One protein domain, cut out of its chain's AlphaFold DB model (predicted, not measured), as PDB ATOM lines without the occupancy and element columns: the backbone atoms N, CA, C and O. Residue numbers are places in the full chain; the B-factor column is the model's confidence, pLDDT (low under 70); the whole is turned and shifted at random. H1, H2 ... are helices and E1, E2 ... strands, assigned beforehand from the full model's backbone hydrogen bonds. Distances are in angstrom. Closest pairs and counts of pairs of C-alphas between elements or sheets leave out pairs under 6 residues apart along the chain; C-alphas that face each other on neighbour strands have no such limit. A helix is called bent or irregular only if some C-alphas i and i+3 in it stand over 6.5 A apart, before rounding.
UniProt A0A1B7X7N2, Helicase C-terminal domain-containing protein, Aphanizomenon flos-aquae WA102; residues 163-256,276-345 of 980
ATOM      1  N   PHE A 163    -125.886 -23.522 -16.885       97.00
ATOM      2  CA  PHE A 163    -126.987 -24.134 -17.623       97.00
ATOM      3  C   PHE A 163    -127.207 -25.606 -17.267       97.00
ATOM      4  O   PHE A 163    -126.291 -26.321 -16.860       97.00
ATOM      5  N   MET A 164    -128.445 -26.061 -17.456       97.19
ATOM      6  CA  MET A 164    -128.794 -27.476 -17.493       97.19
ATOM      7  C   MET A 164    -129.300 -27.817 -18.890       97.19
ATOM      8  O   MET A 164    -130.304 -27.260 -19.335       97.19
ATOM      9  N   PHE A 165    -128.625 -28.747 -19.561       97.06
ATOM     10  CA  PHE A 165    -129.015 -29.259 -20.865       97.06
ATOM     11  C   PHE A 165    -129.498 -30.706 -20.754       97.06
ATOM     12  O   PHE A 165    -128.731 -31.603 -20.416       97.06
ATOM     13  N   LEU A 166    -130.776 -30.937 -21.044       95.38
ATOM     14  CA  LEU A 166    -131.368 -32.267 -21.129       95.38
ATOM     15  C   LEU A 166    -131.526 -32.644 -22.606       95.38
ATOM     16  O   LEU A 166    -132.402 -32.120 -23.295       95.38
ATOM     17  N   TYR A 167    -130.672 -33.545 -23.088       92.94
ATOM     18  CA  TYR A 167    -130.713 -34.050 -24.460       92.94
ATOM     19  C   TYR A 167    -131.361 -35.429 -24.507       92.94
ATOM     20  O   TYR A 167    -130.952 -36.360 -23.810       92.94
ATOM     21  N   ILE A 168    -132.394 -35.560 -25.328       88.25
ATOM     22  CA  ILE A 168    -133.205 -36.765 -25.406       88.25
ATOM     23  C   ILE A 168    -133.315 -37.174 -26.866       88.25
ATOM     24  O   ILE A 168    -133.775 -36.400 -27.700       88.25
ATOM     25  N   SER A 169    -132.899 -38.400 -27.172       83.44
ATOM     26  CA  SER A 169    -132.947 -38.953 -28.526       83.44
ATOM     27  C   SER A 169    -133.180 -40.463 -28.480       83.44
ATOM     28  O   SER A 169    -132.646 -41.121 -27.584       83.44
ATOM     29  N   PRO A 170    -133.892 -41.073 -29.444       71.50
ATOM     30  CA  PRO A 170    -133.937 -42.532 -29.578       71.50
ATOM     31  C   PRO A 170    -132.562 -43.143 -29.912       71.50
ATOM     32  O   PRO A 170    -132.381 -44.357 -29.825       71.50
ATOM     33  N   ARG A 171    -131.566 -42.333 -30.299       70.50
ATOM     34  CA  ARG A 171    -130.250 -42.798 -30.755       70.50
ATOM     35  C   ARG A 171    -129.233 -42.843 -29.616       70.50
ATOM     36  O   ARG A 171    -128.500 -41.886 -29.386       70.50
ATOM     37  N   VAL A 172    -129.098 -44.006 -28.979       67.25
ATOM     38  CA  VAL A 172    -128.133 -44.226 -27.879       67.25
ATOM     39  C   VAL A 172    -126.690 -43.842 -28.259       67.25
ATOM     40  O   VAL A 172    -125.979 -43.273 -27.438       67.25
ATOM     41  N   VAL A 173    -126.265 -44.082 -29.506       65.50
ATOM     42  CA  VAL A 173    -124.916 -43.704 -29.979       65.50
ATOM     43  C   VAL A 173    -124.734 -42.181 -30.036       65.50
ATOM     44  O   VAL A 173    -123.678 -41.687 -29.655       65.50
ATOM     45  N   ILE A 174    -125.761 -41.424 -30.447       67.56
ATOM     46  CA  ILE A 174    -125.682 -39.953 -30.451       67.56
ATOM     47  C   ILE A 174    -125.664 -39.409 -29.025       67.56
ATOM     48  O   ILE A 174    -124.947 -38.453 -28.756       67.56
ATOM     49  N   ASN A 175    -126.397 -40.030 -28.097       75.38
ATOM     50  CA  ASN A 175    -126.360 -39.618 -26.694       75.38
ATOM     51  C   ASN A 175    -124.929 -39.653 -26.132       75.38
ATOM     52  O   ASN A 175    -124.567 -38.732 -25.405       75.38
ATOM     53  N   ARG A 176    -124.125 -40.664 -26.509       73.06
ATOM     54  CA  ARG A 176    -122.696 -40.748 -26.153       73.06
ATOM     55  C   ARG A 176    -121.842 -39.709 -26.891       73.06
ATOM     56  O   ARG A 176    -121.049 -39.028 -26.263       73.06
ATOM     57  N   ASP A 177    -122.055 -39.509 -28.192       75.69
ATOM     58  CA  ASP A 177    -121.336 -38.476 -28.965       75.69
ATOM     59  C   ASP A 177    -121.573 -37.054 -28.411       75.69
ATOM     60  O   ASP A 177    -120.652 -36.242 -28.342       75.69
ATOM     61  N   VAL A 178    -122.797 -36.750 -27.961       82.12
ATOM     62  CA  VAL A 178    -123.127 -35.470 -27.314       82.12
ATOM     63  C   VAL A 178    -122.431 -35.337 -25.961       82.12
ATOM     64  O   VAL A 178    -121.897 -34.265 -25.675       82.12
ATOM     65  N   THR A 179    -122.407 -36.393 -25.135       84.44
ATOM     66  CA  THR A 179    -121.668 -36.344 -23.863       84.44
ATOM     67  C   THR A 179    -120.174 -36.200 -24.095       84.44
ATOM     68  O   THR A 179    -119.572 -35.351 -23.457       84.44
ATOM     69  N   ASP A 180    -119.588 -36.934 -25.040       82.69
ATOM     70  CA  ASP A 180    -118.146 -36.904 -25.307       82.69
ATOM     71  C   ASP A 180    -117.686 -35.519 -25.783       82.69
ATOM     72  O   ASP A 180    -116.694 -34.988 -25.280       82.69
ATOM     73  N   LYS A 181    -118.443 -34.897 -26.701       84.94
ATOM     74  CA  LYS A 181    -118.162 -33.541 -27.208       84.94
ATOM     75  C   LYS A 181    -118.276 -32.467 -26.135       84.94
ATOM     76  O   LYS A 181    -117.488 -31.532 -26.130       84.94
ATOM     77  N   LEU A 182    -119.259 -32.582 -25.242       88.75
ATOM     78  CA  LEU A 182    -119.457 -31.597 -24.180       88.75
ATOM     79  C   LEU A 182    -118.544 -31.848 -22.980       88.75
ATOM     80  O   LEU A 182    -118.170 -30.888 -22.323       88.75
ATOM     81  N   ALA A 183    -118.160 -33.093 -22.694       88.31
ATOM     82  CA  ALA A 183    -117.283 -33.447 -21.580       88.31
ATOM     83  C   ALA A 183    -115.815 -33.095 -21.849       88.31
ATOM     84  O   ALA A 183    -115.072 -32.813 -20.907       88.31
ATOM     85  N   LYS A 184    -115.368 -33.127 -23.111       86.81
ATOM     86  CA  LYS A 184    -113.953 -32.951 -23.455       86.81
ATOM     87  C   LYS A 184    -113.746 -31.924 -24.553       86.81
ATOM     88  O   LYS A 184    -114.420 -31.941 -25.573       86.81
ATOM     89  N   ASN A 185    -112.726 -31.092 -24.380       82.12
ATOM     90  CA  ASN A 185    -112.239 -30.169 -25.393       82.12
ATOM     91  C   ASN A 185    -110.757 -30.459 -25.666       82.12
ATOM     92  O   ASN A 185    -109.924 -30.365 -24.764       82.12
ATOM     93  N   ASN A 186    -110.428 -30.860 -26.899       75.19
ATOM     94  CA  ASN A 186    -109.073 -31.255 -27.314       75.19
ATOM     95  C   ASN A 186    -108.408 -32.297 -26.386       75.19
ATOM     96  O   ASN A 186    -107.213 -32.229 -26.116       75.19
ATOM     97  N   GLY A 187    -109.192 -33.257 -25.884       75.56
ATOM     98  CA  GLY A 187    -108.719 -34.337 -25.008       75.56
ATOM     99  C   GLY A 187    -108.700 -34.009 -23.509       75.56
ATOM    100  O   GLY A 187    -108.638 -34.940 -22.709       75.56
ATOM    101  N   ASN A 188    -108.836 -32.737 -23.126       84.62
ATOM    102  CA  ASN A 188    -108.933 -32.304 -21.729       84.62
ATOM    103  C   ASN A 188    -110.392 -32.167 -21.288       84.62
ATOM    104  O   ASN A 188    -111.268 -31.915 -22.116       84.62
ATOM    105  N   TYR A 189    -110.655 -32.281 -19.988       87.38
ATOM    106  CA  TYR A 189    -111.984 -32.046 -19.426       87.38
ATOM    107  C   TYR A 189    -112.442 -30.599 -19.653       87.38
ATOM    108  O   TYR A 189    -111.694 -29.653 -19.411       87.38
ATOM    109  N   SER A 190    -113.678 -30.426 -20.117       89.56
ATOM    110  CA  SER A 190    -114.258 -29.115 -20.437       89.56
ATOM    111  C   SER A 190    -114.719 -28.331 -19.204       89.56
ATOM    112  O   SER A 190    -114.907 -27.120 -19.289       89.56
ATOM    113  N   GLY A 191    -114.931 -29.012 -18.071       89.06
ATOM    114  CA  GLY A 191    -115.592 -28.459 -16.887       89.06
ATOM    115  C   GLY A 191    -117.119 -28.615 -16.896       89.06
ATOM    116  O   GLY A 191    -117.764 -28.290 -15.899       89.06
ATOM    117  N   ILE A 192    -117.703 -29.150 -17.975       92.50
ATOM    118  CA  ILE A 192    -119.139 -29.430 -18.086       92.50
ATOM    119  C   ILE A 192    -119.413 -30.832 -17.539       92.50
ATOM    120  O   ILE A 192    -118.957 -31.826 -18.096       92.50
ATOM    121  N   ALA A 193    -120.207 -30.935 -16.473       93.75
ATOM    122  CA  ALA A 193    -120.584 -32.228 -15.910       93.75
ATOM    123  C   ALA A 193    -121.586 -32.942 -16.824       93.75
ATOM    124  O   ALA A 193    -122.666 -32.416 -17.086       93.75
ATOM    125  N   THR A 194    -121.269 -34.158 -17.268       94.06
ATOM    126  CA  THR A 194    -122.151 -34.964 -18.125       94.06
ATOM    127  C   THR A 194    -122.624 -36.227 -17.406       94.06
ATOM    128  O   THR A 194    -121.863 -36.855 -16.672       94.06
ATOM    129  N   LEU A 195    -123.899 -36.589 -17.583       93.38
ATOM    130  CA  LEU A 195    -124.517 -37.775 -16.987       93.38
ATOM    131  C   LEU A 195    -125.346 -38.543 -18.016       93.38
ATOM    132  O   LEU A 195    -126.204 -37.968 -18.689       93.38
ATOM    133  N   THR A 196    -125.158 -39.861 -18.077       91.62
ATOM    134  CA  THR A 196    -125.994 -40.748 -18.897       91.62
ATOM    135  C   THR A 196    -126.172 -42.129 -18.268       91.62
ATOM    136  O   THR A 196    -125.371 -42.573 -17.447       91.62
ATOM    137  N   THR A 197    -127.267 -42.810 -18.597       88.94
ATOM    138  CA  THR A 197    -127.517 -44.198 -18.183       88.94
ATOM    139  C   THR A 197    -128.562 -44.842 -19.088       88.94
ATOM    140  O   THR A 197    -129.302 -44.165 -19.805       88.94
ATOM    141  N   ASN A 198    -128.651 -46.166 -19.042       85.56
ATOM    142  CA  ASN A 198    -129.629 -46.946 -19.785       85.56
ATOM    143  C   ASN A 198    -130.115 -48.145 -18.945       85.56
ATOM    144  O   ASN A 198    -129.527 -48.487 -17.918       85.56
ATOM    145  N   ALA A 199    -131.210 -48.780 -19.369       82.38
ATOM    146  CA  ALA A 199    -131.816 -49.882 -18.620       82.38
ATOM    147  C   ALA A 199    -130.885 -51.101 -18.478       82.38
ATOM    148  O   ALA A 199    -130.881 -51.738 -17.427       82.38
ATOM    149  N   ASN A 200    -130.067 -51.397 -19.499       82.44
ATOM    150  CA  ASN A 200    -129.097 -52.491 -19.445       82.44
ATOM    151  C   ASN A 200    -128.062 -52.234 -18.345       82.44
ATOM    152  O   ASN A 200    -127.881 -53.059 -17.453       82.44
ATOM    153  N   LEU A 201    -127.470 -51.040 -18.335       87.19
ATOM    154  CA  LEU A 201    -126.483 -50.646 -17.337       87.19
ATOM    155  C   LEU A 201    -127.049 -50.714 -15.910       87.19
ATOM    156  O   LEU A 201    -126.405 -51.263 -15.015       87.19
ATOM    157  N   ILE A 202    -128.275 -50.226 -15.693       89.75
ATOM    158  CA  ILE A 202    -128.957 -50.315 -14.390       89.75
ATOM    159  C   ILE A 202    -129.122 -51.779 -13.949       89.75
ATOM    160  O   ILE A 202    -128.896 -52.100 -12.782       89.75
ATOM    161  N   ASN A 203    -129.485 -52.674 -14.871       86.94
ATOM    162  CA  ASN A 203    -129.689 -54.091 -14.571       86.94
ATOM    163  C   ASN A 203    -128.385 -54.819 -14.219       86.94
ATOM    164  O   ASN A 203    -128.392 -55.680 -13.335       86.94
ATOM    165  N   LEU A 204    -127.283 -54.478 -14.896       88.38
ATOM    166  CA  LEU A 204    -125.987 -55.151 -14.761       88.38
ATOM    167  C   LEU A 204    -125.136 -54.609 -13.601       88.38
ATOM    168  O   LEU A 204    -124.363 -55.365 -13.006       88.38
ATOM    169  N   ALA A 205    -125.305 -53.336 -13.230       90.12
ATOM    170  CA  ALA A 205    -124.493 -52.663 -12.212       90.12
ATOM    171  C   ALA A 205    -124.377 -53.405 -10.864       90.12
ATOM    172  O   ALA A 205    -123.264 -53.511 -10.346       90.12
ATOM    173  N   PRO A 206    -125.452 -53.975 -10.283       89.75
ATOM    174  CA  PRO A 206    -125.364 -54.666  -8.993       89.75
ATOM    175  C   PRO A 206    -124.484 -55.913  -9.033       89.75
ATOM    176  O   PRO A 206    -123.839 -56.239  -8.038       89.75
ATOM    177  N   LYS A 207    -124.477 -56.623 -10.166       88.19
ATOM    178  CA  LYS A 207    -123.644 -57.811 -10.357       88.19
ATOM    179  C   LYS A 207    -122.182 -57.407 -10.531       88.19
ATOM    180  O   LYS A 207    -121.343 -57.870  -9.768       88.19
ATOM    181  N   TRP A 208    -121.914 -56.470 -11.442       89.88
ATOM    182  CA  TRP A 208    -120.564 -55.951 -11.676       89.88
ATOM    183  C   TRP A 208    -119.925 -55.392 -10.399       89.88
ATOM    184  O   TRP A 208    -118.761 -55.668 -10.115       89.88
ATOM    185  N   TYR A 209    -120.694 -54.656  -9.588       89.25
ATOM    186  CA  TYR A 209    -120.187 -54.093  -8.339       89.25
ATOM    187  C   TYR A 209    -119.752 -55.176  -7.347       89.25
ATOM    188  O   TYR A 209    -118.678 -55.060  -6.775       89.25
ATOM    189  N   LYS A 210    -120.543 -56.244  -7.173       88.31
ATOM    190  CA  LYS A 210    -120.199 -57.354  -6.264       88.31
ATOM    191  C   LYS A 210    -118.949 -58.119  -6.698       88.31
ATOM    192  O   LYS A 210    -118.216 -58.601  -5.844       88.31
ATOM    193  N   GLU A 211    -118.732 -58.256  -8.004       86.50
ATOM    194  CA  GLU A 211    -117.576 -58.972  -8.556       86.50
ATOM    195  C   GLU A 211    -116.275 -58.167  -8.425       86.50
ATOM    196  O   GLU A 211    -115.224 -58.745  -8.167       86.50
ATOM    197  N   ASN A 212    -116.345 -56.840  -8.564       87.12
ATOM    198  CA  ASN A 212    -115.162 -55.971  -8.531       87.12
ATOM    199  C   ASN A 212    -114.852 -55.413  -7.141       87.12
ATOM    200  O   ASN A 212    -113.698 -55.149  -6.810       87.12
ATOM    201  N   TYR A 213    -115.880 -55.223  -6.318       81.94
ATOM    202  CA  TYR A 213    -115.766 -54.631  -4.997       81.94
ATOM    203  C   TYR A 213    -116.384 -55.611  -4.006       81.94
ATOM    204  O   TYR A 213    -117.600 -55.793  -3.972       81.94
ATOM    205  N   ASN A 214    -115.541 -56.243  -3.186       72.25
ATOM    206  CA  ASN A 214    -115.938 -57.194  -2.144       72.25
ATOM    207  C   ASN A 214    -116.635 -56.468  -0.968       72.25
ATOM    208  O   ASN A 214    -116.150 -56.431   0.159       72.25
ATOM    209  N   SER A 215    -117.737 -55.783  -1.273       75.88
ATOM    210  CA  SER A 215    -118.433 -54.804  -0.445       75.88
ATOM    211  C   SER A 215    -119.872 -55.246  -0.203       75.88
ATOM    212  O   SER A 215    -120.561 -55.715  -1.108       75.88
ATOM    213  N   GLN A 216    -120.358 -55.039   1.021       75.12
ATOM    214  CA  GLN A 216    -121.751 -55.308   1.398       75.12
ATOM    215  C   GLN A 216    -122.707 -54.154   1.045       75.12
ATOM    216  O   GLN A 216    -123.904 -54.233   1.330       75.12
ATOM    217  N   ARG A 217    -122.214 -53.069   0.426       83.50
ATOM    218  CA  ARG A 217    -123.048 -51.928   0.022       83.50
ATOM    219  C   ARG A 217    -124.106 -52.374  -0.991       83.50
ATOM    220  O   ARG A 217    -123.796 -52.943  -2.034       83.50
ATOM    221  N   PHE A 218    -125.370 -52.072  -0.700       85.88
ATOM    222  CA  PHE A 218    -126.479 -52.368  -1.605       85.88
ATOM    223  C   PHE A 218    -126.492 -51.396  -2.794       85.88
ATOM    224  O   PHE A 218    -126.787 -50.211  -2.620       85.88
ATOM    225  N   ILE A 219    -126.207 -51.918  -3.989       90.62
ATOM    226  CA  ILE A 219    -126.257 -51.193  -5.264       90.62
ATOM    227  C   ILE A 219    -127.443 -51.687  -6.095       90.62
ATOM    228  O   ILE A 219    -127.661 -52.893  -6.222       90.62
ATOM    229  N   ASP A 220    -128.199 -50.755  -6.674       90.06
ATOM    230  CA  ASP A 220    -129.345 -51.054  -7.542       90.06
ATOM    231  C   ASP A 220    -129.269 -50.413  -8.936       90.06
ATOM    232  O   ASP A 220    -130.108 -50.733  -9.779       90.06
ATOM    233  N   SER A 221    -128.295 -49.531  -9.178       92.94
ATOM    234  CA  SER A 221    -128.191 -48.733 -10.403       92.94
ATOM    235  C   SER A 221    -126.784 -48.165 -10.624       92.94
ATOM    236  O   SER A 221    -125.986 -48.076  -9.689       92.94
ATOM    237  N   ALA A 222    -126.491 -47.738 -11.857       93.25
ATOM    238  CA  ALA A 222    -125.274 -47.006 -12.208       93.25
ATOM    239  C   ALA A 222    -125.563 -45.833 -13.153       93.25
ATOM    240  O   ALA A 222    -126.525 -45.867 -13.928       93.25
ATOM    241  N   VAL A 223    -124.712 -44.812 -13.091       93.44
ATOM    242  CA  VAL A 223    -124.700 -43.659 -13.998       93.44
ATOM    243  C   VAL A 223    -123.280 -43.442 -14.501       93.44
ATOM    244  O   VAL A 223    -122.329 -43.484 -13.722       93.44
ATOM    245  N   VAL A 224    -123.151 -43.213 -15.803       91.62
ATOM    246  CA  VAL A 224    -121.892 -42.823 -16.430       91.62
ATOM    247  C   VAL A 224    -121.695 -41.329 -16.230       91.62
ATOM    248  O   VAL A 224    -122.617 -40.547 -16.478       91.62
ATOM    249  N   PHE A 225    -120.507 -40.953 -15.774       91.69
ATOM    250  CA  PHE A 225    -120.110 -39.574 -15.530       91.69
ATOM    251  C   PHE A 225    -118.809 -39.235 -16.275       91.69
ATOM    252  O   PHE A 225    -117.868 -40.031 -16.268       91.69
ATOM    253  N   ASP A 226    -118.756 -38.047 -16.884       91.12
ATOM    254  CA  ASP A 226    -117.568 -37.493 -17.551       91.12
ATOM    255  C   ASP A 226    -117.585 -35.945 -17.490       91.12
ATOM    256  O   ASP A 226    -118.634 -35.336 -17.250       91.12
ATOM    257  N   GLY A 227    -116.439 -35.302 -17.727       89.69
ATOM    258  CA  GLY A 227    -116.337 -33.862 -18.002       89.69
ATOM    259  C   GLY A 227    -115.766 -32.962 -16.900       89.69
ATOM    260  O   GLY A 227    -115.464 -31.798 -17.168       89.69
ATOM    261  N   VAL A 228    -115.553 -33.478 -15.683       89.12
ATOM    262  CA  VAL A 228    -114.956 -32.725 -14.558       89.12
ATOM    263  C   VAL A 228    -113.933 -33.584 -13.810       89.12
ATOM    264  O   VAL A 228    -114.215 -34.735 -13.475       89.12
ATOM    265  N   GLU A 229    -112.767 -33.012 -13.505       84.88
ATOM    266  CA  GLU A 229    -111.720 -33.654 -12.696       84.88
ATOM    267  C   GLU A 229    -112.021 -33.632 -11.190       84.88
ATOM    268  O   GLU A 229    -112.667 -32.714 -10.685       84.88
ATOM    269  N   ASN A 230    -111.468 -34.608 -10.455       80.38
ATOM    270  CA  ASN A 230    -111.425 -34.644  -8.983       80.38
ATOM    271  C   ASN A 230    -112.788 -34.436  -8.302       80.38
ATOM    272  O   ASN A 230    -112.920 -33.689  -7.330       80.38
ATOM    273  N   LEU A 231    -113.818 -35.090  -8.835       82.31
ATOM    274  CA  LEU A 231    -115.186 -34.899  -8.390       82.31
ATOM    275  C   LEU A 231    -115.517 -35.741  -7.149       82.31
ATOM    276  O   LEU A 231    -115.227 -36.936  -7.091       82.31
ATOM    277  N   ASN A 232    -116.191 -35.129  -6.172       88.75
ATOM    278  CA  ASN A 232    -116.659 -35.838  -4.986       88.75
ATOM    279  C   ASN A 232    -117.882 -36.689  -5.346       88.75
ATOM    280  O   ASN A 232    -118.965 -36.157  -5.618       88.75
ATOM    281  N   LEU A 233    -117.711 -38.011  -5.352       87.81
ATOM    282  CA  LEU A 233    -118.768 -38.953  -5.711       87.81
ATOM    283  C   LEU A 233    -119.772 -39.118  -4.553       87.81
ATOM    284  O   LEU A 233    -119.366 -39.435  -3.435       87.81
ATOM    285  N   PRO A 234    -121.084 -38.935  -4.792       87.31
ATOM    286  CA  PRO A 234    -122.097 -39.119  -3.759       87.31
ATOM    287  C   PRO A 234    -122.224 -40.565  -3.264       87.31
ATOM    288  O   PRO A 234    -122.206 -41.518  -4.047       87.31
ATOM    289  N   ASP A 235    -122.523 -40.724  -1.973       82.75
ATOM    290  CA  ASP A 235    -122.907 -42.015  -1.406       82.75
ATOM    291  C   ASP A 235    -124.389 -42.382  -1.655       82.75
ATOM    292  O   ASP A 235    -125.305 -41.549  -1.754       82.75
ATOM    293  N   GLY A 236    -124.654 -43.685  -1.775       85.50
ATOM    294  CA  GLY A 236    -125.989 -44.239  -1.990       85.50
ATOM    295  C   GLY A 236    -126.049 -45.529  -2.812       85.50
ATOM    296  O   GLY A 236    -125.066 -46.240  -2.992       85.50
ATOM    297  N   LYS A 237    -127.249 -45.834  -3.311       90.50
ATOM    298  CA  LYS A 237    -127.544 -47.068  -4.062       90.50
ATOM    299  C   LYS A 237    -127.110 -47.030  -5.532       90.50
ATOM    300  O   LYS A 237    -127.053 -48.073  -6.175       90.50
ATOM    301  N   THR A 238    -126.797 -45.840  -6.038       93.25
ATOM    302  CA  THR A 238    -126.314 -45.620  -7.402       93.25
ATOM    303  C   THR A 238    -124.804 -45.443  -7.382       93.25
ATOM    304  O   THR A 238    -124.296 -44.657  -6.580       93.25
ATOM    305  N   ILE A 239    -124.100 -46.172  -8.244       93.25
ATOM    306  CA  ILE A 239    -122.662 -45.984  -8.469       93.25
ATOM    307  C   ILE A 239    -122.422 -45.046  -9.651       93.25
ATOM    308  O   ILE A 239    -123.183 -45.043 -10.619       93.25
ATOM    309  N   PHE A 240    -121.350 -44.267  -9.570       92.75
ATOM    310  CA  PHE A 240    -120.874 -43.424 -10.659       92.75
ATOM    311  C   PHE A 240    -119.687 -44.123 -11.310       92.75
ATOM    312  O   PHE A 240    -118.740 -44.493 -10.615       92.75
ATOM    313  N   ILE A 241    -119.771 -44.344 -12.617       91.94
ATOM    314  CA  ILE A 241    -118.757 -45.065 -13.385       91.94
ATOM    315  C   ILE A 241    -118.247 -44.213 -14.545       91.94
ATOM    316  O   ILE A 241    -118.912 -43.285 -14.999       91.94
ATOM    317  N   THR A 242    -117.062 -44.551 -15.032       89.44
ATOM    318  CA  THR A 242    -116.463 -43.931 -16.221       89.44
ATOM    319  C   THR A 242    -116.975 -44.587 -17.510       89.44
ATOM    320  O   THR A 242    -117.424 -45.740 -17.473       89.44
ATOM    321  N   PRO A 243    -116.842 -43.926 -18.675       85.00
ATOM    322  CA  PRO A 243    -117.153 -44.545 -19.969       85.00
ATOM    323  C   PRO A 243    -116.404 -45.870 -20.215       85.00
ATOM    324  O   PRO A 243    -116.965 -46.819 -20.757       85.00
ATOM    325  N   ALA A 244    -115.155 -45.986 -19.749       84.88
ATOM    326  CA  ALA A 244    -114.376 -47.221 -19.870       84.88
ATOM    327  C   ALA A 244    -114.972 -48.385 -19.054       84.88
ATOM    328  O   ALA A 244    -114.985 -49.527 -19.511       84.88
ATOM    329  N   GLN A 245    -115.508 -48.099 -17.865       89.38
ATOM    330  CA  GLN A 245    -116.186 -49.098 -17.034       89.38
ATOM    331  C   GLN A 245    -117.551 -49.494 -17.610       89.38
ATOM    332  O   GLN A 245    -117.920 -50.663 -17.538       89.38
ATOM    333  N   GLU A 246    -118.286 -48.559 -18.224       87.25
ATOM    334  CA  GLU A 246    -119.522 -48.888 -18.951       87.25
ATOM    335  C   GLU A 246    -119.249 -49.933 -20.044       87.25
ATOM    336  O   GLU A 246    -119.977 -50.921 -20.155       87.25
ATOM    337  N   HIS A 247    -118.159 -49.764 -20.803       80.81
ATOM    338  CA  HIS A 247    -117.755 -50.713 -21.843       80.81
ATOM    339  C   HIS A 247    -117.461 -52.106 -21.286       80.81
ATOM    340  O   HIS A 247    -117.859 -53.109 -21.882       80.81
ATOM    341  N   GLU A 248    -116.781 -52.178 -20.144       83.62
ATOM    342  CA  GLU A 248    -116.503 -53.450 -19.490       83.62
ATOM    343  C   GLU A 248    -117.791 -54.175 -19.071       83.62
ATOM    344  O   GLU A 248    -117.921 -55.382 -19.297       83.62
ATOM    345  N   ILE A 249    -118.750 -53.436 -18.504       85.00
ATOM    346  CA  ILE A 249    -120.038 -53.979 -18.063       85.00
ATOM    347  C   ILE A 249    -120.818 -54.550 -19.250       85.00
ATOM    348  O   ILE A 249    -121.234 -55.708 -19.198       85.00
ATOM    349  N   ASP A 250    -120.977 -53.770 -20.324       78.88
ATOM    350  CA  ASP A 250    -121.744 -54.169 -21.513       78.88
ATOM    351  C   ASP A 250    -121.130 -55.383 -22.237       78.88
ATOM    352  O   ASP A 250    -121.854 -56.164 -22.859       78.88
ATOM    353  N   ALA A 251    -119.803 -55.548 -22.185       75.81
ATOM    354  CA  ALA A 251    -119.103 -56.621 -22.890       75.81
ATOM    355  C   ALA A 251    -119.084 -57.950 -22.117       75.81
ATOM    356  O   ALA A 251    -119.195 -59.015 -22.725       75.81
ATOM    357  N   LYS A 252    -118.919 -57.905 -20.788       77.50
ATOM    358  CA  LYS A 252    -118.617 -59.103 -19.988       77.50
ATOM    359  C   LYS A 252    -119.778 -59.578 -19.122       77.50
ATOM    360  O   LYS A 252    -119.877 -60.771 -18.834       77.50
ATOM    361  N   ILE A 253    -120.647 -58.672 -18.681       81.75
ATOM    362  CA  ILE A 253    -121.606 -58.976 -17.620       81.75
ATOM    363  C   ILE A 253    -122.959 -59.345 -18.222       81.75
ATOM    364  O   ILE A 253    -123.579 -58.580 -18.949       81.75
ATOM    365  N   VAL A 254    -123.459 -60.522 -17.847       82.44
ATOM    366  CA  VAL A 254    -124.840 -60.947 -18.110       82.44
ATOM    367  C   VAL A 254    -125.507 -61.244 -16.776       82.44
ATOM    368  O   VAL A 254    -124.988 -62.027 -15.974       82.44
ATOM    369  N   SER A 255    -126.661 -60.630 -16.526       83.50
ATOM    370  CA  SER A 255    -127.477 -60.877 -15.336       83.50
ATOM    371  C   SER A 255    -128.845 -61.401 -15.732       83.50
ATOM    372  O   SER A 255    -129.350 -61.073 -16.800       83.50
ATOM    373  N   ALA A 256    -129.446 -62.182 -14.835       84.00
ATOM    374  CA  ALA A 256    -130.867 -62.469 -14.909       84.00
ATOM    375  C   ALA A 256    -131.673 -61.201 -14.605       84.00
ATOM    376  O   ALA A 256    -131.277 -60.380 -13.766       84.00
ATOM    377  N   PRO A 276    -134.826 -49.461 -10.663       87.00
ATOM    378  CA  PRO A 276    -135.205 -48.064 -10.833       87.00
ATOM    379  C   PRO A 276    -135.245 -47.685 -12.322       87.00
ATOM    380  O   PRO A 276    -134.483 -48.201 -13.133       87.00
ATOM    381  N   GLY A 277    -136.138 -46.762 -12.687       85.75
ATOM    382  CA  GLY A 277    -136.222 -46.252 -14.059       85.75
ATOM    383  C   GLY A 277    -135.048 -45.336 -14.428       85.75
ATOM    384  O   GLY A 277    -134.449 -44.701 -13.556       85.75
ATOM    385  N   VAL A 278    -134.764 -45.212 -15.729       88.31
ATOM    386  CA  VAL A 278    -133.662 -44.395 -16.280       88.31
ATOM    387  C   VAL A 278    -133.762 -42.929 -15.843       88.31
ATOM    388  O   VAL A 278    -132.852 -42.426 -15.187       88.31
ATOM    389  N   LEU A 279    -134.893 -42.260 -16.110       90.00
ATOM    390  CA  LEU A 279    -135.083 -40.843 -15.755       90.00
ATOM    391  C   LEU A 279    -135.006 -40.602 -14.242       90.00
ATOM    392  O   LEU A 279    -134.416 -39.617 -13.806       90.00
ATOM    393  N   LYS A 280    -135.533 -41.531 -13.432       90.88
ATOM    394  CA  LYS A 280    -135.442 -41.458 -11.965       90.88
ATOM    395  C   LYS A 280    -133.994 -41.520 -11.490       90.88
ATOM    396  O   LYS A 280    -133.592 -40.744 -10.622       90.88
ATOM    397  N   THR A 281    -133.237 -42.456 -12.055       93.38
ATOM    398  CA  THR A 281    -131.827 -42.675 -11.728       93.38
ATOM    399  C   THR A 281    -131.007 -41.439 -12.089       93.38
ATOM    400  O   THR A 281    -130.256 -40.955 -11.245       93.38
ATOM    401  N   LEU A 282    -131.216 -40.864 -13.278       93.81
ATOM    402  CA  LEU A 282    -130.546 -39.634 -13.713       93.81
ATOM    403  C   LEU A 282    -130.900 -38.435 -12.832       93.81
ATOM    404  O   LEU A 282    -129.995 -37.781 -12.326       93.81
ATOM    405  N   ALA A 283    -132.187 -38.177 -12.583       94.06
ATOM    406  CA  ALA A 283    -132.629 -37.030 -11.789       94.06
ATOM    407  C   ALA A 283    -132.108 -37.087 -10.342       94.06
ATOM    408  O   ALA A 283    -131.539 -36.118  -9.840       94.06
ATOM    409  N   THR A 284    -132.217 -38.256  -9.698       94.62
ATOM    410  CA  THR A 284    -131.724 -38.456  -8.325       94.62
ATOM    411  C   THR A 284    -130.200 -38.321  -8.254       94.62
ATOM    412  O   THR A 284    -129.673 -37.748  -7.297       94.62
ATOM    413  N   SER A 285    -129.487 -38.850  -9.253       94.75
ATOM    414  CA  SER A 285    -128.022 -38.790  -9.308       94.75
ATOM    415  C   SER A 285    -127.533 -37.373  -9.569       94.75
ATOM    416  O   SER A 285    -126.651 -36.915  -8.854       94.75
ATOM    417  N   ALA A 286    -128.153 -36.653 -10.508       94.81
ATOM    418  CA  ALA A 286    -127.865 -35.251 -10.791       94.81
ATOM    419  C   ALA A 286    -128.046 -34.378  -9.543       94.81
ATOM    420  O   ALA A 286    -127.137 -33.635  -9.181       94.81
ATOM    421  N   ARG A 287    -129.170 -34.530  -8.830       94.69
ATOM    422  CA  ARG A 287    -129.420 -33.812  -7.572       94.69
ATOM    423  C   ARG A 287    -128.299 -34.044  -6.558       94.69
ATOM    424  O   ARG A 287    -127.688 -33.096  -6.078       94.69
ATOM    425  N   LYS A 288    -127.997 -35.314  -6.264       94.12
ATOM    426  CA  LYS A 288    -126.947 -35.683  -5.304       94.12
ATOM    427  C   LYS A 288    -125.566 -35.180  -5.724       94.12
ATOM    428  O   LYS A 288    -124.812 -34.710  -4.880       94.12
ATOM    429  N   LEU A 289    -125.243 -35.264  -7.013       93.50
ATOM    430  CA  LEU A 289    -123.977 -34.786  -7.565       93.50
ATOM    431  C   LEU A 289    -123.806 -33.282  -7.328       93.50
ATOM    432  O   LEU A 289    -122.766 -32.848  -6.838       93.50
ATOM    433  N   LEU A 290    -124.851 -32.511  -7.636       93.31
ATOM    434  CA  LEU A 290    -124.890 -31.059  -7.499       93.31
ATOM    435  C   LEU A 290    -124.871 -30.575  -6.041       93.31
ATOM    436  O   LEU A 290    -124.406 -29.460  -5.793       93.31
ATOM    437  N   GLU A 291    -125.384 -31.378  -5.103       92.69
ATOM    438  CA  GLU A 291    -125.324 -31.115  -3.657       92.69
ATOM    439  C   GLU A 291    -123.899 -31.256  -3.111       92.69
ATOM    440  O   GLU A 291    -123.434 -30.391  -2.373       92.69
ATOM    441  N   VAL A 292    -123.197 -32.331  -3.483       93.88
ATOM    442  CA  VAL A 292    -121.836 -32.608  -2.992       93.88
ATOM    443  C   VAL A 292    -120.790 -31.737  -3.712       93.88
ATOM    444  O   VAL A 292    -119.718 -31.469  -3.168       93.88
ATOM    445  N   ASN A 293    -121.107 -31.243  -4.913       92.62
ATOM    446  CA  ASN A 293    -120.203 -30.444  -5.740       92.62
ATOM    447  C   ASN A 293    -120.812 -29.065  -6.061       92.62
ATOM    448  O   ASN A 293    -121.302 -28.837  -7.171       92.62
ATOM    449  N   PRO A 294    -120.759 -28.097  -5.124       89.62
ATOM    450  CA  PRO A 294    -121.409 -26.795  -5.288       89.62
ATOM    451  C   PRO A 294    -120.853 -25.965  -6.456       89.62
ATOM    452  O   PRO A 294    -121.583 -25.140  -7.003       89.62
ATOM    453  N   LYS A 295    -119.603 -26.213  -6.872       89.94
ATOM    454  CA  LYS A 295    -118.926 -25.510  -7.976       89.94
ATOM    455  C   LYS A 295    -119.480 -25.846  -9.366       89.94
ATOM    456  O   LYS A 295    -119.219 -25.099 -10.300       89.94
ATOM    457  N   ILE A 296    -120.229 -26.940  -9.515       91.56
ATOM    458  CA  ILE A 296    -120.788 -27.341 -10.810       91.56
ATOM    459  C   ILE A 296    -121.977 -26.441 -11.144       91.56
ATOM    460  O   ILE A 296    -123.009 -26.495 -10.475       91.56
ATOM    461  N   ASN A 297    -121.840 -25.641 -12.196       94.12
ATOM    462  CA  ASN A 297    -122.880 -24.760 -12.730       94.12
ATOM    463  C   ASN A 297    -123.313 -25.126 -14.163       94.12
ATOM    464  O   ASN A 297    -124.284 -24.564 -14.662       94.12
ATOM    465  N   GLN A 298    -122.635 -26.074 -14.808       95.38
ATOM    466  CA  GLN A 298    -122.941 -26.562 -16.152       95.38
ATOM    467  C   GLN A 298    -123.169 -28.072 -16.098       95.38
ATOM    468  O   GLN A 298    -122.275 -28.830 -15.717       95.38
ATOM    469  N   LEU A 299    -124.385 -28.499 -16.440       95.44
ATOM    470  CA  LEU A 299    -124.820 -29.889 -16.348       95.44
ATOM    471  C   LEU A 299    -125.477 -30.339 -17.652       95.44
ATOM    472  O   LEU A 299    -126.392 -29.691 -18.152       95.44
ATOM    473  N   VAL A 300    -125.068 -31.498 -18.152       95.62
ATOM    474  CA  VAL A 300    -125.650 -32.168 -19.314       95.62
ATOM    475  C   VAL A 300    -126.174 -33.530 -18.882       95.62
ATOM    476  O   VAL A 300    -125.451 -34.329 -18.293       95.62
ATOM    477  N   ILE A 301    -127.433 -33.810 -19.192       94.56
ATOM    478  CA  ILE A 301    -128.069 -35.104 -18.953       94.56
ATOM    479  C   ILE A 301    -128.519 -35.646 -20.302       94.56
ATOM    480  O   ILE A 301    -129.242 -34.959 -21.024       94.56
ATOM    481  N   THR A 302    -128.132 -36.877 -20.634       90.62
ATOM    482  CA  THR A 302    -128.619 -37.550 -21.844       90.62
ATOM    483  C   THR A 302    -129.440 -38.789 -21.509       90.62
ATOM    484  O   THR A 302    -129.122 -39.542 -20.586       90.62
ATOM    485  N   ALA A 303    -130.536 -38.993 -22.242       84.44
ATOM    486  CA  ALA A 303    -131.425 -40.137 -22.063       84.44
ATOM    487  C   ALA A 303    -132.034 -40.596 -23.396       84.44
ATOM    488  O   ALA A 303    -132.149 -39.824 -24.348       84.44
ATOM    489  N   ALA A 304    -132.450 -41.863 -23.464       73.25
ATOM    490  CA  ALA A 304    -133.192 -42.378 -24.612       73.25
ATOM    491  C   ALA A 304    -134.693 -42.031 -24.527       73.25
ATOM    492  O   ALA A 304    -135.279 -42.142 -23.447       73.25
ATOM    493  N   THR A 305    -135.331 -41.677 -25.654       63.59
ATOM    494  CA  THR A 305    -136.793 -41.410 -25.729       63.59
ATOM    495  C   THR A 305    -137.642 -42.615 -25.324       63.59
ATOM    496  O   THR A 305    -138.670 -42.434 -24.678       63.59
ATOM    497  N   GLN A 306    -137.148 -43.835 -25.576       62.16
ATOM    498  CA  GLN A 306    -137.750 -45.124 -25.183       62.16
ATOM    499  C   GLN A 306    -138.005 -45.264 -23.665       62.16
ATOM    500  O   GLN A 306    -138.580 -46.247 -23.196       62.16
ATOM    501  N   GLY A 307    -137.532 -44.306 -22.861       55.22
ATOM    502  CA  GLY A 307    -137.856 -44.192 -21.448       55.22
ATOM    503  C   GLY A 307    -139.247 -43.615 -21.155       55.22
ATOM    504  O   GLY A 307    -139.642 -43.661 -19.989       55.22
ATOM    505  N   TYR A 308    -139.980 -43.065 -22.133       69.06
ATOM    506  CA  TYR A 308    -141.364 -42.615 -21.933       69.06
ATOM    507  C   TYR A 308    -142.292 -43.792 -21.663       69.06
ATOM    508  O   TYR A 308    -142.264 -44.759 -22.412       69.06
ATOM    509  N   ARG A 309    -143.110 -43.705 -20.609       67.94
ATOM    510  CA  ARG A 309    -144.221 -44.633 -20.359       67.94
ATOM    511  C   ARG A 309    -145.327 -43.916 -19.609       67.94
ATOM    512  O   ARG A 309    -145.032 -43.135 -18.696       67.94
ATOM    513  N   SER A 310    -146.568 -44.238 -19.931       62.59
ATOM    514  CA  SER A 310    -147.733 -43.960 -19.099       62.59
ATOM    515  C   SER A 310    -147.800 -45.002 -17.984       62.59
ATOM    516  O   SER A 310    -147.563 -46.188 -18.186       62.59
ATOM    517  N   LEU A 311    -148.070 -44.543 -16.771       63.31
ATOM    518  CA  LEU A 311    -148.159 -45.338 -15.553       63.31
ATOM    519  C   LEU A 311    -149.473 -44.962 -14.873       63.31
ATOM    520  O   LEU A 311    -149.456 -44.009 -14.106       63.31
ATOM    521  N   ASP A 312    -150.587 -45.641 -15.148       60.81
ATOM    522  CA  ASP A 312    -151.945 -45.317 -14.659       60.81
ATOM    523  C   ASP A 312    -152.285 -43.803 -14.687       60.81
ATOM    524  O   ASP A 312    -152.845 -43.302 -15.656       60.81
ATOM    525  N   ASN A 313    -151.893 -43.052 -13.644       56.69
ATOM    526  CA  ASN A 313    -152.096 -41.606 -13.457       56.69
ATOM    527  C   ASN A 313    -150.814 -40.739 -13.526       56.69
ATOM    528  O   ASN A 313    -150.826 -39.564 -13.156       56.69
ATOM    529  N   LYS A 314    -149.673 -41.305 -13.918       71.75
ATOM    530  CA  LYS A 314    -148.360 -40.647 -14.014       71.75
ATOM    531  C   LYS A 314    -147.667 -41.042 -15.309       71.75
ATOM    532  O   LYS A 314    -148.116 -41.908 -16.042       71.75
ATOM    533  N   THR A 315    -146.536 -40.414 -15.577       80.50
ATOM    534  CA  THR A 315    -145.620 -40.814 -16.643       80.50
ATOM    535  C   THR A 315    -144.216 -40.965 -16.080       80.50
ATOM    536  O   THR A 315    -143.905 -40.452 -15.003       80.50
ATOM    537  N   THR A 316    -143.326 -41.633 -16.802       81.56
ATOM    538  CA  THR A 316    -141.909 -41.702 -16.415       81.56
ATOM    539  C   THR A 316    -141.237 -40.327 -16.356       81.56
ATOM    540  O   THR A 316    -140.283 -40.169 -15.597       81.56
ATOM    541  N   ILE A 317    -141.762 -39.311 -17.055       85.94
ATOM    542  CA  ILE A 317    -141.301 -37.915 -16.956       85.94
ATOM    543  C   ILE A 317    -141.494 -37.358 -15.543       85.94
ATOM    544  O   ILE A 317    -140.663 -36.579 -15.083       85.94
ATOM    545  N   ASN A 318    -142.507 -37.808 -14.793       86.81
ATOM    546  CA  ASN A 318    -142.669 -37.409 -13.391       86.81
ATOM    547  C   ASN A 318    -141.457 -37.790 -12.529       86.81
ATOM    548  O   ASN A 318    -141.239 -37.180 -11.489       86.81
ATOM    549  N   ALA A 319    -140.636 -38.755 -12.953       88.31
ATOM    550  CA  ALA A 319    -139.400 -39.078 -12.254       88.31
ATOM    551  C   ALA A 319    -138.365 -37.938 -12.284       88.31
ATOM    552  O   ALA A 319    -137.500 -37.898 -11.415       88.31
ATOM    553  N   LEU A 320    -138.467 -36.996 -13.231       91.69
ATOM    554  CA  LEU A 320    -137.640 -35.786 -13.255       91.69
ATOM    555  C   LEU A 320    -137.957 -34.833 -12.091       91.69
ATOM    556  O   LEU A 320    -137.144 -33.967 -11.782       91.69
ATOM    557  N   GLU A 321    -139.101 -34.982 -11.408       91.81
ATOM    558  CA  GLU A 321    -139.391 -34.227 -10.178       91.81
ATOM    559  C   GLU A 321    -138.371 -34.535  -9.062       91.81
ATOM    560  O   GLU A 321    -138.121 -33.676  -8.221       91.81
ATOM    561  N   GLU A 322    -137.711 -35.702  -9.103       93.44
ATOM    562  CA  GLU A 322    -136.661 -36.110  -8.151       93.44
ATOM    563  C   GLU A 322    -135.350 -35.317  -8.295       93.44
ATOM    564  O   GLU A 322    -134.438 -35.485  -7.481       93.44
ATOM    565  N   LEU A 323    -135.251 -34.431  -9.296       93.75
ATOM    566  CA  LEU A 323    -134.164 -33.453  -9.399       93.75
ATOM    567  C   LEU A 323    -134.149 -32.497  -8.192       93.75
ATOM    568  O   LEU A 323    -133.100 -31.968  -7.839       93.75
ATOM    569  N   PHE A 324    -135.295 -32.318  -7.531       94.88
ATOM    570  CA  PHE A 324    -135.458 -31.474  -6.349       94.88
ATOM    571  C   PHE A 324    -135.938 -32.312  -5.156       94.88
ATOM    572  O   PHE A 324    -136.494 -33.399  -5.323       94.88
ATOM    573  N   LYS A 325    -135.692 -31.853  -3.926       92.75
ATOM    574  CA  LYS A 325    -136.192 -32.507  -2.701       92.75
ATOM    575  C   LYS A 325    -137.642 -32.136  -2.429       92.75
ATOM    576  O   LYS A 325    -138.421 -32.974  -1.976       92.75
ATOM    577  N   SER A 326    -137.995 -30.878  -2.677       93.75
ATOM    578  CA  SER A 326    -139.298 -30.323  -2.323       93.75
ATOM    579  C   SER A 326    -140.201 -30.166  -3.545       93.75
ATOM    580  O   SER A 326    -139.760 -29.821  -4.651       93.75
ATOM    581  N   LYS A 327    -141.509 -30.361  -3.334       92.75
ATOM    582  CA  LYS A 327    -142.534 -30.125  -4.361       92.75
ATOM    583  C   LYS A 327    -142.524 -28.665  -4.818       92.75
ATOM    584  O   LYS A 327    -142.344 -27.768  -3.995       92.75
ATOM    585  N   ALA A 328    -142.740 -28.442  -6.112       90.19
ATOM    586  CA  ALA A 328    -142.605 -27.131  -6.752       90.19
ATOM    587  C   ALA A 328    -143.566 -26.056  -6.216       90.19
ATOM    588  O   ALA A 328    -143.188 -24.893  -6.144       90.19
ATOM    589  N   ASP A 329    -144.761 -26.452  -5.786       91.62
ATOM    590  CA  ASP A 329    -145.813 -25.588  -5.236       91.62
ATOM    591  C   ASP A 329    -145.596 -25.206  -3.760       91.62
ATOM    592  O   ASP A 329    -146.288 -24.344  -3.215       91.62
ATOM    593  N   SER A 330    -144.635 -25.838  -3.088       94.31
ATOM    594  CA  SER A 330    -144.338 -25.581  -1.680       94.31
ATOM    595  C   SER A 330    -143.374 -24.402  -1.509       94.31
ATOM    596  O   SER A 330    -142.457 -24.219  -2.310       94.31
ATOM    597  N   LYS A 331    -143.497 -23.635  -0.412       91.88
ATOM    598  CA  LYS A 331    -142.537 -22.555  -0.090       91.88
ATOM    599  C   LYS A 331    -141.070 -23.038  -0.084       91.88
ATOM    600  O   LYS A 331    -140.239 -22.346  -0.673       91.88
ATOM    601  N   PRO A 332    -140.728 -24.203   0.513       94.00
ATOM    602  CA  PRO A 332    -139.376 -24.754   0.417       94.00
ATOM    603  C   PRO A 332    -138.955 -25.075  -1.019       94.00
ATOM    604  O   PRO A 332    -137.813 -24.818  -1.382       94.00
ATOM    605  N   GLY A 333    -139.868 -25.583  -1.853       93.25
ATOM    606  CA  GLY A 333    -139.574 -25.906  -3.248       93.25
ATOM    607  C   GLY A 333    -139.357 -24.690  -4.140       93.25
ATOM    608  O   GLY A 333    -138.473 -24.735  -4.996       93.25
ATOM    609  N   ILE A 334    -140.104 -23.603  -3.932       93.31
ATOM    610  CA  ILE A 334    -139.865 -22.334  -4.632       93.31
ATOM    611  C   ILE A 334    -138.473 -21.808  -4.265       93.31
ATOM    612  O   ILE A 334    -137.699 -21.476  -5.158       93.31
ATOM    613  N   ARG A 335    -138.118 -21.814  -2.971       94.19
ATOM    614  CA  ARG A 335    -136.792 -21.387  -2.500       94.19
ATOM    615  C   ARG A 335    -135.667 -22.247  -3.075       94.19
ATOM    616  O   ARG A 335    -134.709 -21.700  -3.597       94.19
ATOM    617  N   GLU A 336    -135.818 -23.571  -3.051       95.06
ATOM    618  CA  GLU A 336    -134.847 -24.513  -3.625       95.06
ATOM    619  C   GLU A 336    -134.571 -24.217  -5.107       95.06
ATOM    620  O   GLU A 336    -133.422 -24.219  -5.546       95.06
ATOM    621  N   ARG A 337    -135.616 -23.900  -5.881       95.69
ATOM    622  CA  ARG A 337    -135.483 -23.537  -7.298       95.69
ATOM    623  C   ARG A 337    -134.917 -22.129  -7.484       95.69
ATOM    624  O   ARG A 337    -134.130 -21.924  -8.400       95.69
ATOM    625  N   SER A 338    -135.247 -21.171  -6.619       93.88
ATOM    626  CA  SER A 338    -134.589 -19.859  -6.611       93.88
ATOM    627  C   SER A 338    -133.086 -19.986  -6.356       93.88
ATOM    628  O   SER A 338    -132.301 -19.416  -7.112       93.88
ATOM    629  N   ASP A 339    -132.674 -20.781  -5.369       93.44
ATOM    630  CA  ASP A 339    -131.260 -21.033  -5.069       93.44
ATOM    631  C   ASP A 339    -130.579 -21.763  -6.242       93.44
ATOM    632  O   ASP A 339    -129.481 -21.399  -6.663       93.44
ATOM    633  N   PHE A 340    -131.269 -22.732  -6.855       94.75
ATOM    634  CA  PHE A 340    -130.801 -23.396  -8.071       94.75
ATOM    635  C   PHE A 340    -130.595 -22.402  -9.228       94.75
ATOM    636  O   PHE A 340    -129.571 -22.475  -9.907       94.75
ATOM    637  N   SER A 341    -131.506 -21.440  -9.419       95.00
ATOM    638  CA  SER A 341    -131.435 -20.441 -10.498       95.00
ATOM    639  C   SER A 341    -130.244 -19.490 -10.383       95.00
ATOM    640  O   SER A 341    -129.751 -19.024 -11.401       95.00
ATOM    641  N   GLN A 342    -129.729 -19.241  -9.173       94.06
ATOM    642  CA  GLN A 342    -128.541 -18.397  -8.985       94.06
ATOM    643  C   GLN A 342    -127.290 -19.025  -9.605       94.06
ATOM    644  O   GLN A 342    -126.372 -18.316 -10.010       94.06
ATOM    645  N   ARG A 343    -127.254 -20.360  -9.674       94.50
ATOM    646  CA  ARG A 343    -126.141 -21.119 -10.246       94.50
ATOM    647  C   ARG A 343    -126.435 -21.600 -11.662       94.50
ATOM    648  O   ARG A 343    -125.528 -21.620 -12.482       94.50
ATOM    649  N   ILE A 344    -127.670 -22.018 -11.931       96.50
ATOM    650  CA  ILE A 344    -128.106 -22.649 -13.181       96.50
ATOM    651  C   ILE A 344    -129.406 -21.975 -13.674       96.50
ATOM    652  O   ILE A 344    -130.487 -22.561 -13.583       96.50
ATOM    653  N   PRO A 345    -129.338 -20.722 -14.162       96.25
ATOM    654  CA  PRO A 345    -130.517 -19.961 -14.597       96.25
ATOM    655  C   PRO A 345    -131.082 -20.403 -15.956       96.25
ATOM    656  O   PRO A 345    -132.260 -20.168 -16.242       96.25
TER     657      PRO A 345
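AT A GLANCE: This is residues 163 to 256 and 276 to 345 of the 980 residues of the protein "Helicase C-terminal domain-containing protein" of Aphanizomenon flos-aquae WA102 (UniProt A0A1B7X7N2). A strongly twisted five-stranded sheet forms the core, with H1, H2 and H3 over one face and H4 over the other. H5 packs on H4, nearly side by side with it and off the sheet, while H6 is set off beyond these parts. The printed part has 164 residues, in the order E1 H1 E2 H2 E3 E4 H3 H4 E5 H5 H6; the mixed sheet runs E1 E5 E2 E3 E4, and the class is mixed, helices and strands. It is compact, with a radius of gyration of the C-alphas of 16.0 A and spans of 47 by 46 by 34 A.

HOW THE PARTS SIT: E1, residues 163 to 168, is an edge strand, parallel to E5, residues 298 to 303, with N 165 and O 299 2.8 A apart. E5 is parallel to E2, residues 193 to 196 (N 195 and O 300, 2.8 A). E2 is antiparallel to E3, residues 221 to 226 (N 194 and O 226, 2.9 A). E3 is parallel to the other edge strand, E4, residues 238 to 241 (N 223 and O 239, 2.9 A). H1, residues 172 to 183, is on the sheet over E5 and E2 at a height of 8.0 A; its closest C-alphas to E2 are Thr 179 and Thr 194, 5.9 A. E1, H1 and E2 make a split strand-helix-strand unit, two strands running the same way with E5 between them, its crossover right-handed. On the same face are H2, residues 199 to 212, and H3, residues 243 to 252, which touch about perpendicular at 87 degrees, closest at the C-alphas of Trp 208 and Ile 249, 6.7 A. H4, residues 278 to 292, is on the opposite face at a height of 7.3 A, completing three layers, helices on both faces of a sheet. H5, residues 316 to 323, touches H4 at a shallow tilt of 6 degrees, the same way, with the C-alphas of Ala 283 and Leu 323 closest, 4.6 A. H6, residues 331 to 343, touches no helix. Every O i to N i+4 pair is within hydrogen-bond range in H1, H3 and H4; the counts are 8 of 10 in H2, 8 of 9 in H6 and 0 of 4 in H5, where 5 of 5 O i to N i+3 pairs are within range.

IN THESE COORDINATES: E1 begins at C-alpha 163 (-126.987, -24.134, -17.623). H4, the longest helix, measures 21.3 A; H2 measures 20.4 A and is irregular, with C-alphas 203 and 206 7.1 A apart. H6, 19.3 A long, ends at C-alpha 343 (-126.141, -21.119, -10.246).

THE WHOLE: The C-alphas farthest apart, of Lys 252 and Lys 331, are 48.0 A apart. Residues 257 to 275 are not printed, with 15.6 A between C-alphas 256 and 276. The links E3 to E4 and E5 to H5 are long. Residues 172 to 174 and 305 to 313 have pLDDT under 70.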